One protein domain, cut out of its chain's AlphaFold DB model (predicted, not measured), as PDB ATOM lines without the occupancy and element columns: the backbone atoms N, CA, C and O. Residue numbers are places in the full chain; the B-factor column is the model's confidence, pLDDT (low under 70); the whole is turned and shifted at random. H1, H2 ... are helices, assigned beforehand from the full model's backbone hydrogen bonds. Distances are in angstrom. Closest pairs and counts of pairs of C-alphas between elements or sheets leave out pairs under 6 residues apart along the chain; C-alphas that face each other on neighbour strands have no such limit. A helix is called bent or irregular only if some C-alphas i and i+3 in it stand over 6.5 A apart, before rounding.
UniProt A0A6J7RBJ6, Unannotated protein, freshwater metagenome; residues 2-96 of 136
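AT A GLANCE: This is residues 2 to 96 of the 136 residues of the protein "Unannotated protein" of freshwater metagenome (UniProt A0A6J7RBJ6). Picture a loose, open frame of short helices joined by drawn-out links: the helical hairpin H2 and H3 lies toward one end, small H4 lies near the other end, and H1 and H5 lie near each other along one side. Residues 2 to 17 hold no named element, and residues 26 to 33, in the link from H1 to H2, stand free. The printed part has 95 residues with five named helices, in the order H1, H2, H3, H4, H5, and no named strand; it is all helix, with 44 residues in helices, under half. It is loose and elongated, with a radius of gyration of the C-alphas of 17.0 A and spans of 52 by 30 by 22 A.

HOW THE PARTS SIT: Begin with H2, residues 35 to 47, which touches H3, residues 55 to 62. Their closest C-alphas, those of Leu 42 and Pro 55, are 4.7 A apart, and this hairpin runs opposite ways at a shallow tilt of 25 degrees. Next compare H1, residues 18 to 25, with H5, residues 83 to 92: they are close but not clearly touching, the closest C-alphas being those of Leu 24 and Glu 88 at 7.2 A, and they run the same way at a shallow tilt of 30 degrees. H4, residues 70 to 74, is apart from the other four helices. Each O i to N i+4 pair is within hydrogen-bond range in H1, H4 and H5, against 8 of 9 in H2 and 2 of 4 in H3.

IN THESE COORDINATES: Find C-alpha 35 at (120.889, -54.970, -1.127); from there H2 runs 18.4 A to C-alpha 47. H3 spans 12.3 A and is irregular, but only just: C-alphas 56 and 59 are 6.8 A apart. H1 starts at C-alpha 18, (113.798, -44.090, 10.297), and spans 10.5 A; H4 spans 6.1 A. H5 runs 14.2 A to C-alpha 92 at (117.685, -52.167, 26.981).

THE WHOLE: Look for the two C-alphas farthest apart at Asn 2 and Leu 48, 52.4 A. The printed part has no cut, and its four links between helices are short. The mean pLDDT of the printed part is 80.2; it is under 70 at residues 2 to 3, 19, 22, 24 to 32 and 93 to 96.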
ATOM      1  N   ASN A   2      80.153 -60.457  16.385       57.66
ATOM      2  CA  ASN A   2      80.880 -59.409  17.126       57.66
ATOM      3  C   ASN A   2      81.929 -58.633  16.294       57.66
ATOM      4  O   ASN A   2      82.793 -57.990  16.868       57.66
ATOM      5  N   GLY A   3      81.897 -58.690  14.957       58.09
ATOM      6  CA  GLY A   3      82.903 -58.040  14.103       58.09
ATOM      7  C   GLY A   3      84.319 -58.610  14.260       58.09
ATOM      8  O   GLY A   3      85.271 -57.992  13.793       58.09
ATOM      9  N   LEU A   4      84.448 -59.776  14.912       71.12
ATOM     10  CA  LEU A   4      85.714 -60.403  15.305       71.12
ATOM     11  C   LEU A   4      86.265 -61.434  14.303       71.12
ATOM     12  O   LEU A   4      87.174 -62.191  14.632       71.12
ATOM     13  N   ASP A   5      85.736 -61.482  13.080       83.38
ATOM     14  CA  ASP A   5      86.082 -62.525  12.112       83.38
ATOM     15  C   ASP A   5      87.317 -62.159  11.268       83.38
ATOM     16  O   ASP A   5      87.511 -61.008  10.865       83.38
ATOM     17  N   GLY A   6      88.161 -63.149  10.963       87.12
ATOM     18  CA  GLY A   6      89.374 -63.002  10.144       87.12
ATOM     19  C   GLY A   6      90.626 -62.562  10.924       87.12
ATOM     20  O   GLY A   6      90.555 -62.320  12.126       87.12
ATOM     21  N   PRO A   7      91.790 -62.441  10.260       90.12
ATOM     22  CA  PRO A   7      93.062 -62.192  10.936       90.12
ATOM     23  C   PRO A   7      93.122 -60.812  11.603       90.12
ATOM     24  O   PRO A   7      92.502 -59.845  11.144       90.12
ATOM     25  N   TYR A   8      93.901 -60.746  12.682       90.62
ATOM     26  CA  TYR A   8      94.232 -59.538  13.427       90.62
ATOM     27  C   TYR A   8      95.744 -59.398  13.508       90.62
ATOM     28  O   TYR A   8      96.457 -60.369  13.748       90.62
ATOM     29  N   ASN A   9      96.212 -58.169  13.344       91.50
ATOM     30  CA  ASN A   9      97.606 -57.829  13.541       91.50
ATOM     31  C   ASN A   9      97.809 -57.361  14.978       91.50
ATOM     32  O   ASN A   9      97.194 -56.378  15.392       91.50
ATOM     33  N   LEU A  10      98.696 -58.030  15.707       91.56
ATOM     34  CA  LEU A  10      99.140 -57.574  17.014       91.56
ATOM     35  C   LEU A  10     100.372 -56.683  16.839       91.56
ATOM     36  O   LEU A  10     101.443 -57.163  16.480       91.56
ATOM     37  N   CYS A  11     100.214 -55.389  17.092       90.50
ATOM     38  CA  CYS A  11     101.330 -54.460  17.209       90.50
ATOM     39  C   CYS A  11     101.003 -53.360  18.224       90.50
ATOM     40  O   CYS A  11      99.832 -53.097  18.522       90.50
ATOM     41  N   ALA A  12     102.044 -52.735  18.769       90.94
ATOM     42  CA  ALA A  12     101.913 -51.584  19.651       90.94
ATOM     43  C   ALA A  12     101.433 -50.336  18.883       90.94
ATOM     44  O   ALA A  12     101.359 -50.327  17.650       90.94
ATOM     45  N   ASN A  13     101.065 -49.290  19.626       91.19
ATOM     46  CA  ASN A  13     100.610 -48.033  19.035       91.19
ATOM     47  C   ASN A  13     101.776 -47.134  18.621       91.19
ATOM     48  O   ASN A  13     102.727 -46.940  19.374       91.19
ATOM     49  N   GLY A  14     101.623 -46.484  17.470       88.56
ATOM     50  CA  GLY A  14     102.568 -45.493  16.965       88.56
ATOM     51  C   GLY A  14     103.460 -46.031  15.852       88.56
ATOM     52  O   GLY A  14     103.706 -47.233  15.739       88.56
ATOM     53  N   VAL A  15     103.930 -45.106  15.020       86.44
ATOM     54  CA  VAL A  15     104.837 -45.376  13.902       86.44
ATOM     55  C   VAL A  15     106.228 -44.910  14.303       86.44
ATOM     56  O   VAL A  15     106.388 -43.780  14.759       86.44
ATOM     57  N   ILE A  16     107.222 -45.776  14.129       83.19
ATOM     58  CA  ILE A  16     108.625 -45.418  14.324       83.19
ATOM     59  C   ILE A  16     109.182 -45.026  12.960       83.19
ATOM     60  O   ILE A  16     109.169 -45.831  12.028       83.19
ATOM     61  N   THR A  17     109.620 -43.778  12.827       80.00
ATOM     62  CA  THR A  17     110.254 -43.305  11.594       80.00
ATOM     63  C   THR A  17     111.731 -43.705  11.573       80.00
ATOM     64  O   THR A  17     112.314 -43.901  12.643       80.00
ATOM     65  N   PRO A  18     112.368 -43.797  10.394       71.31
ATOM     66  CA  PRO A  18     113.798 -44.090  10.297       71.31
ATOM     67  C   PRO A  18     114.675 -43.159  11.149       71.31
ATOM     68  O   PRO A  18     115.596 -43.619  11.812       71.31
ATOM     69  N   GLU A  19     114.340 -41.869  11.220       69.94
ATOM     70  CA  GLU A  19     115.082 -40.882  12.016       69.94
ATOM     71  C   GLU A  19     114.986 -41.188  13.517       69.94
ATOM     72  O   GLU A  19     115.968 -41.093  14.247       69.94
ATOM     73  N   SER A  20     113.805 -41.629  13.965       73.00
ATOM     74  CA  SER A  20     113.583 -42.035  15.354       73.00
ATOM     75  C   SER A  20     114.372 -43.301  15.697       73.00
ATOM     76  O   SER A  20     114.833 -43.451  16.825       73.00
ATOM     77  N   VAL A  21     114.543 -44.212  14.732       71.19
ATOM     78  CA  VAL A  21     115.362 -45.421  14.902       71.19
ATOM     79  C   VAL A  21     116.836 -45.056  15.084       71.19
ATOM     80  O   VAL A  21     117.476 -45.602  15.976       71.19
ATOM     81  N   ASP A  22     117.373 -44.118  14.303       66.00
ATOM     82  CA  ASP A  22     118.782 -43.708  14.403       66.00
ATOM     83  C   ASP A  22     119.123 -43.057  15.751       66.00
ATOM     84  O   ASP A  22     120.202 -43.303  16.313       66.00
ATOM     85  N   ASP A  23     118.194 -42.257  16.278       71.00
ATOM     86  CA  ASP A  23     118.311 -41.638  17.598       71.00
ATOM     87  C   ASP A  23     118.243 -42.689  18.718       71.00
ATOM     88  O   ASP A  23     119.032 -42.631  19.663       71.00
ATOM     89  N   LEU A  24     117.359 -43.687  18.588       67.12
ATOM     90  CA  LEU A  24     117.210 -44.777  19.560       67.12
ATOM     91  C   LEU A  24     118.381 -45.770  19.531       67.12
ATOM     92  O   LEU A  24     118.819 -46.250  20.575       67.12
ATOM     93  N   LEU A  25     118.919 -46.073  18.348       65.81
ATOM     94  CA  LEU A  25     120.032 -47.010  18.175       65.81
ATOM     95  C   LEU A  25     121.400 -46.385  18.467       65.81
ATOM     96  O   LEU A  25     122.385 -47.114  18.604       65.81
ATOM     97  N   GLY A  26     121.483 -45.056  18.580       60.97
ATOM     98  CA  GLY A  26     122.736 -44.356  18.831       60.97
ATOM     99  C   GLY A  26     123.695 -44.471  17.648       60.97
ATOM    100  O   GLY A  26     124.801 -44.980  17.802       60.97
ATOM    101  N   ARG A  27     123.269 -43.992  16.468       54.53
ATOM    102  CA  ARG A  27     124.071 -43.873  15.230       54.53
ATOM    103  C   ARG A  27     124.982 -45.074  14.948       54.53
ATOM    104  O   ARG A  27     126.206 -44.996  15.095       54.53
ATOM    105  N   SER A  28     124.405 -46.139  14.402       53.34
ATOM    106  CA  SER A  28     125.208 -47.142  13.706       53.34
ATOM    107  C   SER A  28     125.663 -46.534  12.374       53.34
ATOM    108  O   SER A  28     124.862 -46.265  11.481       53.34
ATOM    109  N   TRP A  29     126.957 -46.222  12.253       49.25
ATOM    110  CA  TRP A  29     127.582 -45.692  11.031       49.25
ATOM    111  C   TRP A  29     127.702 -46.805   9.984       49.25
ATOM    112  O   TRP A  29     128.796 -47.208   9.586       49.25
ATOM    113  N   VAL A  30     126.567 -47.357   9.571       57.34
ATOM    114  CA  VAL A  30     126.518 -48.347   8.505       57.34
ATOM    115  C   VAL A  30     126.369 -47.576   7.206       57.34
ATOM    116  O   VAL A  30     125.353 -46.909   7.009       57.34
ATOM    117  N   PRO A  31     127.369 -47.604   6.312       59.56
ATOM    118  CA  PRO A  31     127.189 -47.015   4.997       59.56
ATOM    119  C   PRO A  31     126.021 -47.721   4.302       59.56
ATOM    120  O   PRO A  31     125.897 -48.941   4.398       59.56
ATOM    121  N   ALA A  32     125.183 -46.967   3.590       68.62
ATOM    122  CA  ALA A  32     124.145 -47.556   2.756       68.62
ATOM    123  C   ALA A  32     124.804 -48.504   1.741       68.62
ATOM    124  O   ALA A  32     125.568 -48.075   0.871       68.62
ATOM    125  N   LEU A  33     124.559 -49.805   1.895       76.94
ATOM    126  CA  LEU A  33     125.051 -50.838   0.992       76.94
ATOM    127  C   LEU A  33     123.923 -51.235   0.034       76.94
ATOM    128  O   LEU A  33     122.782 -51.373   0.476       76.94
ATOM    129  N   PRO A  34     124.222 -51.483  -1.254       85.00
ATOM    130  CA  PRO A  34     123.272 -52.133  -2.148       85.00
ATOM    131  C   PRO A  34     122.796 -53.469  -1.562       85.00
ATOM    132  O   PRO A  34     123.605 -54.218  -0.998       85.00
ATOM    133  N   ALA A  35     121.508 -53.780  -1.712       84.31
ATOM    134  CA  ALA A  35     120.889 -54.970  -1.127       84.31
ATOM    135  C   ALA A  35     121.613 -56.260  -1.551       84.31
ATOM    136  O   ALA A  35     121.941 -57.101  -0.716       84.31
ATOM    137  N   GLU A  36     121.988 -56.365  -2.826       86.56
ATOM    138  CA  GLU A  36     122.679 -57.528  -3.382       86.56
ATOM    139  C   GLU A  36     124.077 -57.709  -2.782       86.56
ATOM    140  O   GLU A  36     124.580 -58.830  -2.660       86.56
ATOM    141  N   LEU A  37     124.742 -56.605  -2.421       86.00
ATOM    142  CA  LEU A  37     126.037 -56.662  -1.752       86.00
ATOM    143  C   LEU A  37     125.866 -57.152  -0.313       86.00
ATOM    144  O   LEU A  37     126.597 -58.052   0.102       86.00
ATOM    145  N   LEU A  38     124.894 -56.606   0.422       83.69
ATOM    146  CA  LEU A  38     124.609 -57.007   1.798       83.69
ATOM    147  C   LEU A  38     124.209 -58.488   1.891       83.69
ATOM    148  O   LEU A  38     124.746 -59.223   2.717       83.69
ATOM    149  N   GLU A  39     123.354 -58.961   0.989       88.62
ATOM    150  CA  GLU A  39     122.949 -60.367   0.918       88.62
ATOM    151  C   GLU A  39     124.159 -61.282   0.683       88.62
ATOM    152  O   GLU A  39     124.391 -62.250   1.410       88.62
ATOM    153  N   ARG A  40     125.022 -60.933  -0.281       87.62
ATOM    154  CA  ARG A  40     126.254 -61.683  -0.574       87.62
ATOM    155  C   ARG A  40     127.230 -61.726   0.598       87.62
ATOM    156  O   ARG A  40     128.004 -62.691   0.686       87.62
ATOM    157  N   LEU A  41     127.252 -60.686   1.430       83.50
ATOM    158  CA  LEU A  41     128.045 -60.635   2.656       83.50
ATOM    159  C   LEU A  41     127.468 -61.586   3.701       83.50
ATOM    160  O   LEU A  41     128.197 -62.440   4.203       83.50
ATOM    161  N   LEU A  42     126.164 -61.500   3.965       85.06
ATOM    162  CA  LEU A  42     125.485 -62.333   4.956       85.06
ATOM    163  C   LEU A  42     125.508 -63.821   4.589       85.06
ATOM    164  O   LEU A  42     125.791 -64.648   5.450       85.06
ATOM    165  N   VAL A  43     125.354 -64.185   3.309       87.31
ATOM    166  CA  VAL A  43     125.507 -65.580   2.848       87.31
ATOM    167  C   VAL A  43     126.896 -66.126   3.191       87.31
ATOM    168  O   VAL A  43     127.040 -67.275   3.612       87.31
ATOM    169  N   ARG A  44     127.950 -65.325   2.995       84.00
ATOM    170  CA  ARG A  44     129.327 -65.741   3.310       84.00
ATOM    171  C   ARG A  44     129.554 -65.821   4.812       84.00
ATOM    172  O   ARG A  44     130.131 -66.805   5.263       84.00
ATOM    173  N   ALA A  45     129.093 -64.822   5.558       81.19
ATOM    174  CA  ALA A  45     129.197 -64.787   7.010       81.19
ATOM    175  C   ALA A  45     128.497 -66.004   7.634       81.19
ATOM    176  O   ALA A  45     129.125 -66.751   8.379       81.19
ATOM    177  N   SER A  46     127.267 -66.295   7.207       81.62
ATOM    178  CA  SER A  46     126.485 -67.458   7.641       81.62
ATOM    179  C   SER A  46     127.194 -68.787   7.354       81.62
ATOM    180  O   SER A  46     127.335 -69.623   8.247       81.62
ATOM    181  N   ARG A  47     127.755 -68.974   6.149       83.00
ATOM    182  CA  ARG A  47     128.543 -70.182   5.813       83.00
ATOM    183  C   ARG A  47     129.775 -70.364   6.696       83.00
ATOM    184  O   ARG A  47     130.168 -71.495   6.963       83.00
ATOM    185  N   LEU A  48     130.382 -69.262   7.121       81.88
ATOM    186  CA  LEU A  48     131.520 -69.251   8.039       81.88
ATOM    187  C   LEU A  48     131.088 -69.260   9.516       81.88
ATOM    188  O   LEU A  48     131.954 -69.241  10.386       81.88
ATOM    189  N   ARG A  49     129.776 -69.304   9.801       78.38
ATOM    190  CA  ARG A  49     129.175 -69.183  11.141       78.38
ATOM    191  C   ARG A  49     129.619 -67.918  11.885       78.38
ATOM    192  O   ARG A  49     129.809 -67.925  13.097       78.38
ATOM    193  N   ILE A  50     129.812 -66.836  11.137       75.69
ATOM    194  CA  ILE A  50     130.162 -65.517  11.657       75.69
ATOM    195  C   ILE A  50     128.865 -64.727  11.837       75.69
ATOM    196  O   ILE A  50     128.270 -64.275  10.860       75.69
ATOM    197  N   GLY A  51     128.459 -64.539  13.092       70.69
ATOM    198  CA  GLY A  51     127.230 -63.836  13.457       70.69
ATOM    199  C   GLY A  51     125.962 -64.678  13.289       70.69
ATOM    200  O   GLY A  51     125.982 -65.776  12.737       70.69
ATOM    201  N   GLU A  52     124.852 -64.137  13.787       72.75
ATOM    202  CA  GLU A  52     123.553 -64.827  13.856       72.75
ATOM    203  C   GLU A  52     122.546 -64.325  12.813       72.75
ATOM    204  O   GLU A  52     121.446 -64.857  12.712       72.75
ATOM    205  N   ILE A  53     122.910 -63.306  12.024       73.62
ATOM    206  CA  ILE A  53     122.000 -62.714  11.039       73.62
ATOM    207  C   ILE A  53     121.964 -63.572   9.767       73.62
ATOM    208  O   ILE A  53     122.989 -63.697   9.084       73.62
ATOM    209  N   PRO A  54     120.789 -64.102   9.394       80.69
ATOM    210  CA  PRO A  54     120.615 -64.835   8.154       80.69
ATOM    211  C   PRO A  54     120.494 -63.867   6.953       80.69
ATOM    212  O   PRO A  54     119.960 -62.764   7.101       80.69
ATOM    213  N   PRO A  55     120.988 -64.230   5.752       83.25
ATOM    214  CA  PRO A  55     120.880 -63.389   4.552       83.25
ATOM    215  C   PRO A  55     119.437 -63.057   4.150       83.25
ATOM    216  O   PRO A  55     119.188 -62.016   3.549       83.25
ATOM    217  N   GLU A  56     118.479 -63.888   4.546       87.75
ATOM    218  CA  GLU A  56     117.045 -63.722   4.320       87.75
ATOM    219  C   GLU A  56     116.463 -62.483   5.022       87.75
ATOM    220  O   GLU A  56     115.329 -62.104   4.738       87.75
ATOM    221  N   VAL A  57     117.219 -61.817   5.909       84.06
ATOM    222  CA  VAL A  57     116.793 -60.552   6.526       84.06
ATOM    223  C   VAL A  57     116.804 -59.380   5.536       84.06
ATOM    224  O   VAL A  57     116.079 -58.409   5.729       84.06
ATOM    225  N   VAL A  58     117.621 -59.440   4.476       86.12
ATOM    226  CA  VAL A  58     117.887 -58.284   3.597       86.12
ATOM    227  C   VAL A  58     116.623 -57.699   2.959       86.12
ATOM    228  O   VAL A  58     116.471 -56.476   3.012       86.12
ATOM    229  N   PRO A  59     115.675 -58.501   2.433       84.69
ATOM    230  CA  PRO A  59     114.414 -57.969   1.924       84.69
ATOM    231  C   PRO A  59     113.621 -57.169   2.964       84.69
ATOM    232  O   PRO A  59     113.007 -56.172   2.606       84.69
ATOM    233  N   TYR A  60     113.673 -57.545   4.248       76.25
ATOM    234  CA  TYR A  60     112.977 -56.834   5.329       76.25
ATOM    235  C   TYR A  60     113.661 -55.519   5.721       76.25
ATOM    236  O   TYR A  60     113.008 -54.622   6.249       76.25
ATOM    237  N   LEU A  61     114.963 -55.390   5.447       79.50
ATOM    238  CA  LEU A  61     115.696 -54.130   5.605       79.50
ATOM    239  C   LEU A  61     115.404 -53.166   4.448       79.50
ATOM    240  O   LEU A  61     115.338 -51.958   4.654       79.50
ATOM    241  N   GLN A  62     115.226 -53.696   3.234       81.06
ATOM    242  CA  GLN A  62     114.890 -52.905   2.048       81.06
ATOM    243  C   GLN A  62     113.414 -52.484   2.025       81.06
ATOM    244  O   GLN A  62     113.095 -51.368   1.616       81.06
ATOM    245  N   TYR A  63     112.525 -53.377   2.455       81.88
ATOM    246  CA  TYR A  63     111.080 -53.188   2.475       81.88
ATOM    247  C   TYR A  63     110.566 -53.386   3.908       81.88
ATOM    248  O   TYR A  63     110.175 -54.499   4.272       81.88
ATOM    249  N   PRO A  64     110.582 -52.324   4.739       79.44
ATOM    250  CA  PRO A  64     110.158 -52.413   6.129       79.44
ATOM    251  C   PRO A  64     108.735 -52.960   6.259       79.44
ATOM    252  O   PRO A  64     107.817 -52.530   5.557       79.44
ATOM    253  N   CYS A  65     108.544 -53.897   7.186       80.06
ATOM    254  CA  CYS A  65     107.223 -54.432   7.486       80.06
ATOM    255  C   CYS A  65     106.382 -53.363   8.198       80.06
ATOM    256  O   CYS A  65     106.693 -52.968   9.321       80.06
ATOM    257  N   VAL A  66     105.311 -52.902   7.549       85.12
ATOM    258  CA  VAL A  66     104.350 -51.959   8.133       85.12
ATOM    259  C   VAL A  66     103.109 -52.729   8.564       85.12
ATOM    260  O   VAL A  66     102.432 -53.351   7.746       85.12
ATOM    261  N   ILE A  67     102.804 -52.675   9.858       90.31
ATOM    262  CA  ILE A  67     101.691 -53.399  10.474       90.31
ATOM    263  C   ILE A  67     100.724 -52.387  11.098       90.31
ATOM    264  O   ILE A  67     101.146 -51.387  11.672       90.31
ATOM    265  N   SER A  68      99.416 -52.642  10.989       90.62
ATOM    266  CA  SER A  68      98.373 -51.828  11.626       90.62
ATOM    267  C   SER A  68      97.536 -52.664  12.586       90.62
ATOM    268  O   SER A  68      96.936 -53.654  12.167       90.62
ATOM    269  N   ASN A  69      97.429 -52.220  13.839       93.19
ATOM    270  CA  ASN A  69      96.561 -52.785  14.877       93.19
ATOM    271  C   ASN A  69      95.153 -52.165  14.897       93.19
ATOM    272  O   ASN A  69      94.387 -52.433  15.823       93.19
ATOM    273  N   LYS A  70      94.770 -51.364  13.891       92.19
ATOM    274  CA  LYS A  70      93.482 -50.649  13.873       92.19
ATOM    275  C   LYS A  70      92.290 -51.566  14.158       92.19
ATOM    276  O   LYS A  70      91.424 -51.214  14.947       92.19
ATOM    277  N   LYS A  71      92.277 -52.764  13.569       90.88
ATOM    278  CA  LYS A  71      91.200 -53.741  13.772       90.88
ATOM    279  C   LYS A  71      91.086 -54.195  15.236       90.88
ATOM    280  O   LYS A  71      89.977 -54.398  15.711       90.88
ATOM    281  N   LEU A  72      92.211 -54.344  15.949       91.44
ATOM    282  CA  LEU A  72      92.222 -54.663  17.385       91.44
ATOM    283  C   LEU A  72      91.720 -53.480  18.220       91.44
ATOM    284  O   LEU A  72      90.923 -53.686  19.132       91.44
ATOM    285  N   LEU A  73      92.144 -52.258  17.885       92.19
ATOM    286  CA  LEU A  73      91.680 -51.045  18.563       92.19
ATOM    287  C   LEU A  73      90.163 -50.868  18.411       92.19
ATOM    288  O   LEU A  73      89.464 -50.640  19.394       92.19
ATOM    289  N   ASP A  74      89.644 -51.051  17.194       92.00
ATOM    290  CA  ASP A  74      88.209 -50.973  16.895       92.00
ATOM    291  C   ASP A  74      87.409 -52.082  17.622       92.00
ATOM    292  O   ASP A  74      86.225 -51.913  17.906       92.00
ATOM    293  N   ALA A  75      88.060 -53.200  17.968       91.25
ATOM    294  CA  ALA A  75      87.498 -54.287  18.773       91.25
ATOM    295  C   ALA A  75      87.574 -54.045  20.296       91.25
ATOM    296  O   ALA A  75      87.151 -54.900  21.074       91.25
ATOM    297  N   GLY A  76      88.106 -52.899  20.732       92.00
ATOM    298  CA  GLY A  76      88.201 -52.513  22.142       92.00
ATOM    299  C   GLY A  76      89.467 -52.987  22.860       92.00
ATOM    300  O   GLY A  76      89.572 -52.809  24.072       92.00
ATOM    301  N   TRP A  77      90.438 -53.573  22.150       91.88
ATOM    302  CA  TRP A  77      91.755 -53.838  22.729       91.88
ATOM    303  C   TRP A  77      92.547 -52.534  22.857       91.88
ATOM    304  O   TRP A  77      92.573 -51.724  21.934       91.88
ATOM    305  N   ILE A  78      93.218 -52.345  23.994       92.50
ATOM    306  CA  ILE A  78      94.009 -51.146  24.282       92.50
ATOM    307  C   ILE A  78      95.442 -51.589  24.610       92.50
ATOM    308  O   ILE A  78      95.630 -52.298  25.601       92.50
ATOM    309  N   PRO A  79      96.456 -51.211  23.806       92.62
ATOM    310  CA  PRO A  79      97.848 -51.511  24.122       92.62
ATOM    311  C   PRO A  79      98.307 -50.724  25.349       92.62
ATOM    312  O   PRO A  79      98.080 -49.519  25.436       92.62
ATOM    313  N   SER A  80      99.017 -51.397  26.254       93.12
ATOM    314  CA  SER A  80      99.626 -50.762  27.430       93.12
ATOM    315  C   SER A  80     100.891 -49.963  27.105       93.12
ATOM    316  O   SER A  80     101.251 -49.079  27.873       93.12
ATOM    317  N   TYR A  81     101.555 -50.280  25.989       91.69
ATOM    318  CA  TYR A  81     102.825 -49.682  25.577       91.69
ATOM    319  C   TYR A  81     102.770 -49.228  24.118       91.69
ATOM    320  O   TYR A  81     102.108 -49.838  23.270       91.69
ATOM    321  N   SER A  82     103.487 -48.151  23.822       91.75
ATOM    322  CA  SER A  82     103.732 -47.664  22.467       91.75
ATOM    323  C   SER A  82     104.824 -48.472  21.760       91.75
ATOM    324  O   SER A  82     105.648 -49.135  22.388       91.75
ATOM    325  N   SER A  83     104.868 -48.391  20.428       89.94
ATOM    326  CA  SER A  83     105.929 -48.994  19.611       89.94
ATOM    327  C   SER A  83     107.310 -48.480  20.016       89.94
ATOM    328  O   SER A  83     108.276 -49.234  19.977       89.94
ATOM    329  N   LYS A  84     107.395 -47.212  20.437       88.06
ATOM    330  CA  LYS A  84     108.633 -46.602  20.923       88.06
ATOM    331  C   LYS A  84     109.092 -47.235  22.238       88.06
ATOM    332  O   LYS A  84     110.228 -47.679  22.304       88.06
ATOM    333  N   GLU A  85     108.214 -47.320  23.237       89.62
ATOM    334  CA  GLU A  85     108.543 -47.932  24.536       89.62
ATOM    335  C   GLU A  85     108.913 -49.409  24.376       89.62
ATOM    336  O   GLU A  85     109.890 -49.867  24.957       89.62
ATOM    337  N   ALA A  86     108.188 -50.142  23.525       87.69
ATOM    338  CA  ALA A  86     108.514 -51.533  23.219       87.69
ATOM    339  C   ALA A  86     109.894 -51.678  22.548       87.69
ATOM    340  O   ALA A  86     110.616 -52.636  22.820       87.69
ATOM    341  N   LEU A  87     110.275 -50.735  21.678       82.88
ATOM    342  CA  LEU A  87     111.605 -50.721  21.066       82.88
ATOM    343  C   LEU A  87     112.694 -50.356  22.086       82.88
ATOM    344  O   LEU A  87     113.750 -50.979  22.087       82.88
ATOM    345  N   GLU A  88     112.452 -49.376  22.957       84.88
ATOM    346  CA  GLU A  88     113.381 -48.985  24.026       84.88
ATOM    347  C   GLU A  88     113.648 -50.135  25.008       84.88
ATOM    348  O   GLU A  88     114.803 -50.375  25.368       84.88
ATOM    349  N   ASP A  89     112.608 -50.879  25.386       84.75
ATOM    350  CA  ASP A  89     112.705 -52.068  26.238       84.75
ATOM    351  C   ASP A  89     113.554 -53.163  25.567       84.75
ATOM    352  O   ASP A  89     114.562 -53.608  26.119       84.75
ATOM    353  N   ALA A  90     113.261 -53.487  24.300       77.75
ATOM    354  CA  ALA A  90     114.028 -54.473  23.534       77.75
ATOM    355  C   ALA A  90     115.517 -54.098  23.386       77.75
ATOM    356  O   ALA A  90     116.398 -54.961  23.407       77.75
ATOM    357  N   LEU A  91     115.822 -52.806  23.233       74.69
ATOM    358  CA  LEU A  91     117.200 -52.319  23.158       74.69
ATOM    359  C   LEU A  91     117.908 -52.346  24.518       74.69
ATOM    360  O   LEU A  91     119.120 -52.582  24.563       74.69
ATOM    361  N   SER A  92     117.170 -52.130  25.608       74.81
ATOM    362  CA  SER A  92     117.685 -52.167  26.981       74.81
ATOM    363  C   SER A  92     118.083 -53.582  27.407       74.81
ATOM    364  O   SER A  92     119.109 -53.753  28.065       74.81
ATOM    365  N   ASP A  93     117.363 -54.595  26.920       68.06
ATOM    366  CA  ASP A  93     117.663 -56.019  27.130       68.06
ATOM    367  C   ASP A  93     118.871 -56.531  26.324       68.06
ATOM    368  O   ASP A  93     119.229 -57.710  26.369       68.06
ATOM    369  N   GLY A  94     119.553 -55.647  25.590       56.97
ATOM    370  CA  GLY A  94     120.768 -56.003  24.872       56.97
ATOM    371  C   GLY A  94     120.508 -56.810  23.603       56.97
ATOM    372  O   GLY A  94     121.410 -57.523  23.159       56.97
ATOM    373  N   VAL A  95     119.334 -56.657  22.967       55.03
ATOM    374  CA  VAL A  95     119.066 -57.123  21.591       55.03
ATOM    375  C   VAL A  95     119.895 -56.285  20.604       55.03
ATOM    376  O   VAL A  95     119.411 -55.506  19.791       55.03
ATOM    377  N   ARG A  96     121.213 -56.434  20.694       54.09
ATOM    378  CA  ARG A  96     122.222 -55.981  19.741       54.09
ATOM    379  C   ARG A  96     122.750 -57.232  19.049       54.09
ATOM    380  O   ARG A  96     123.889 -57.642  19.243       54.09
TER     381      ARG A  96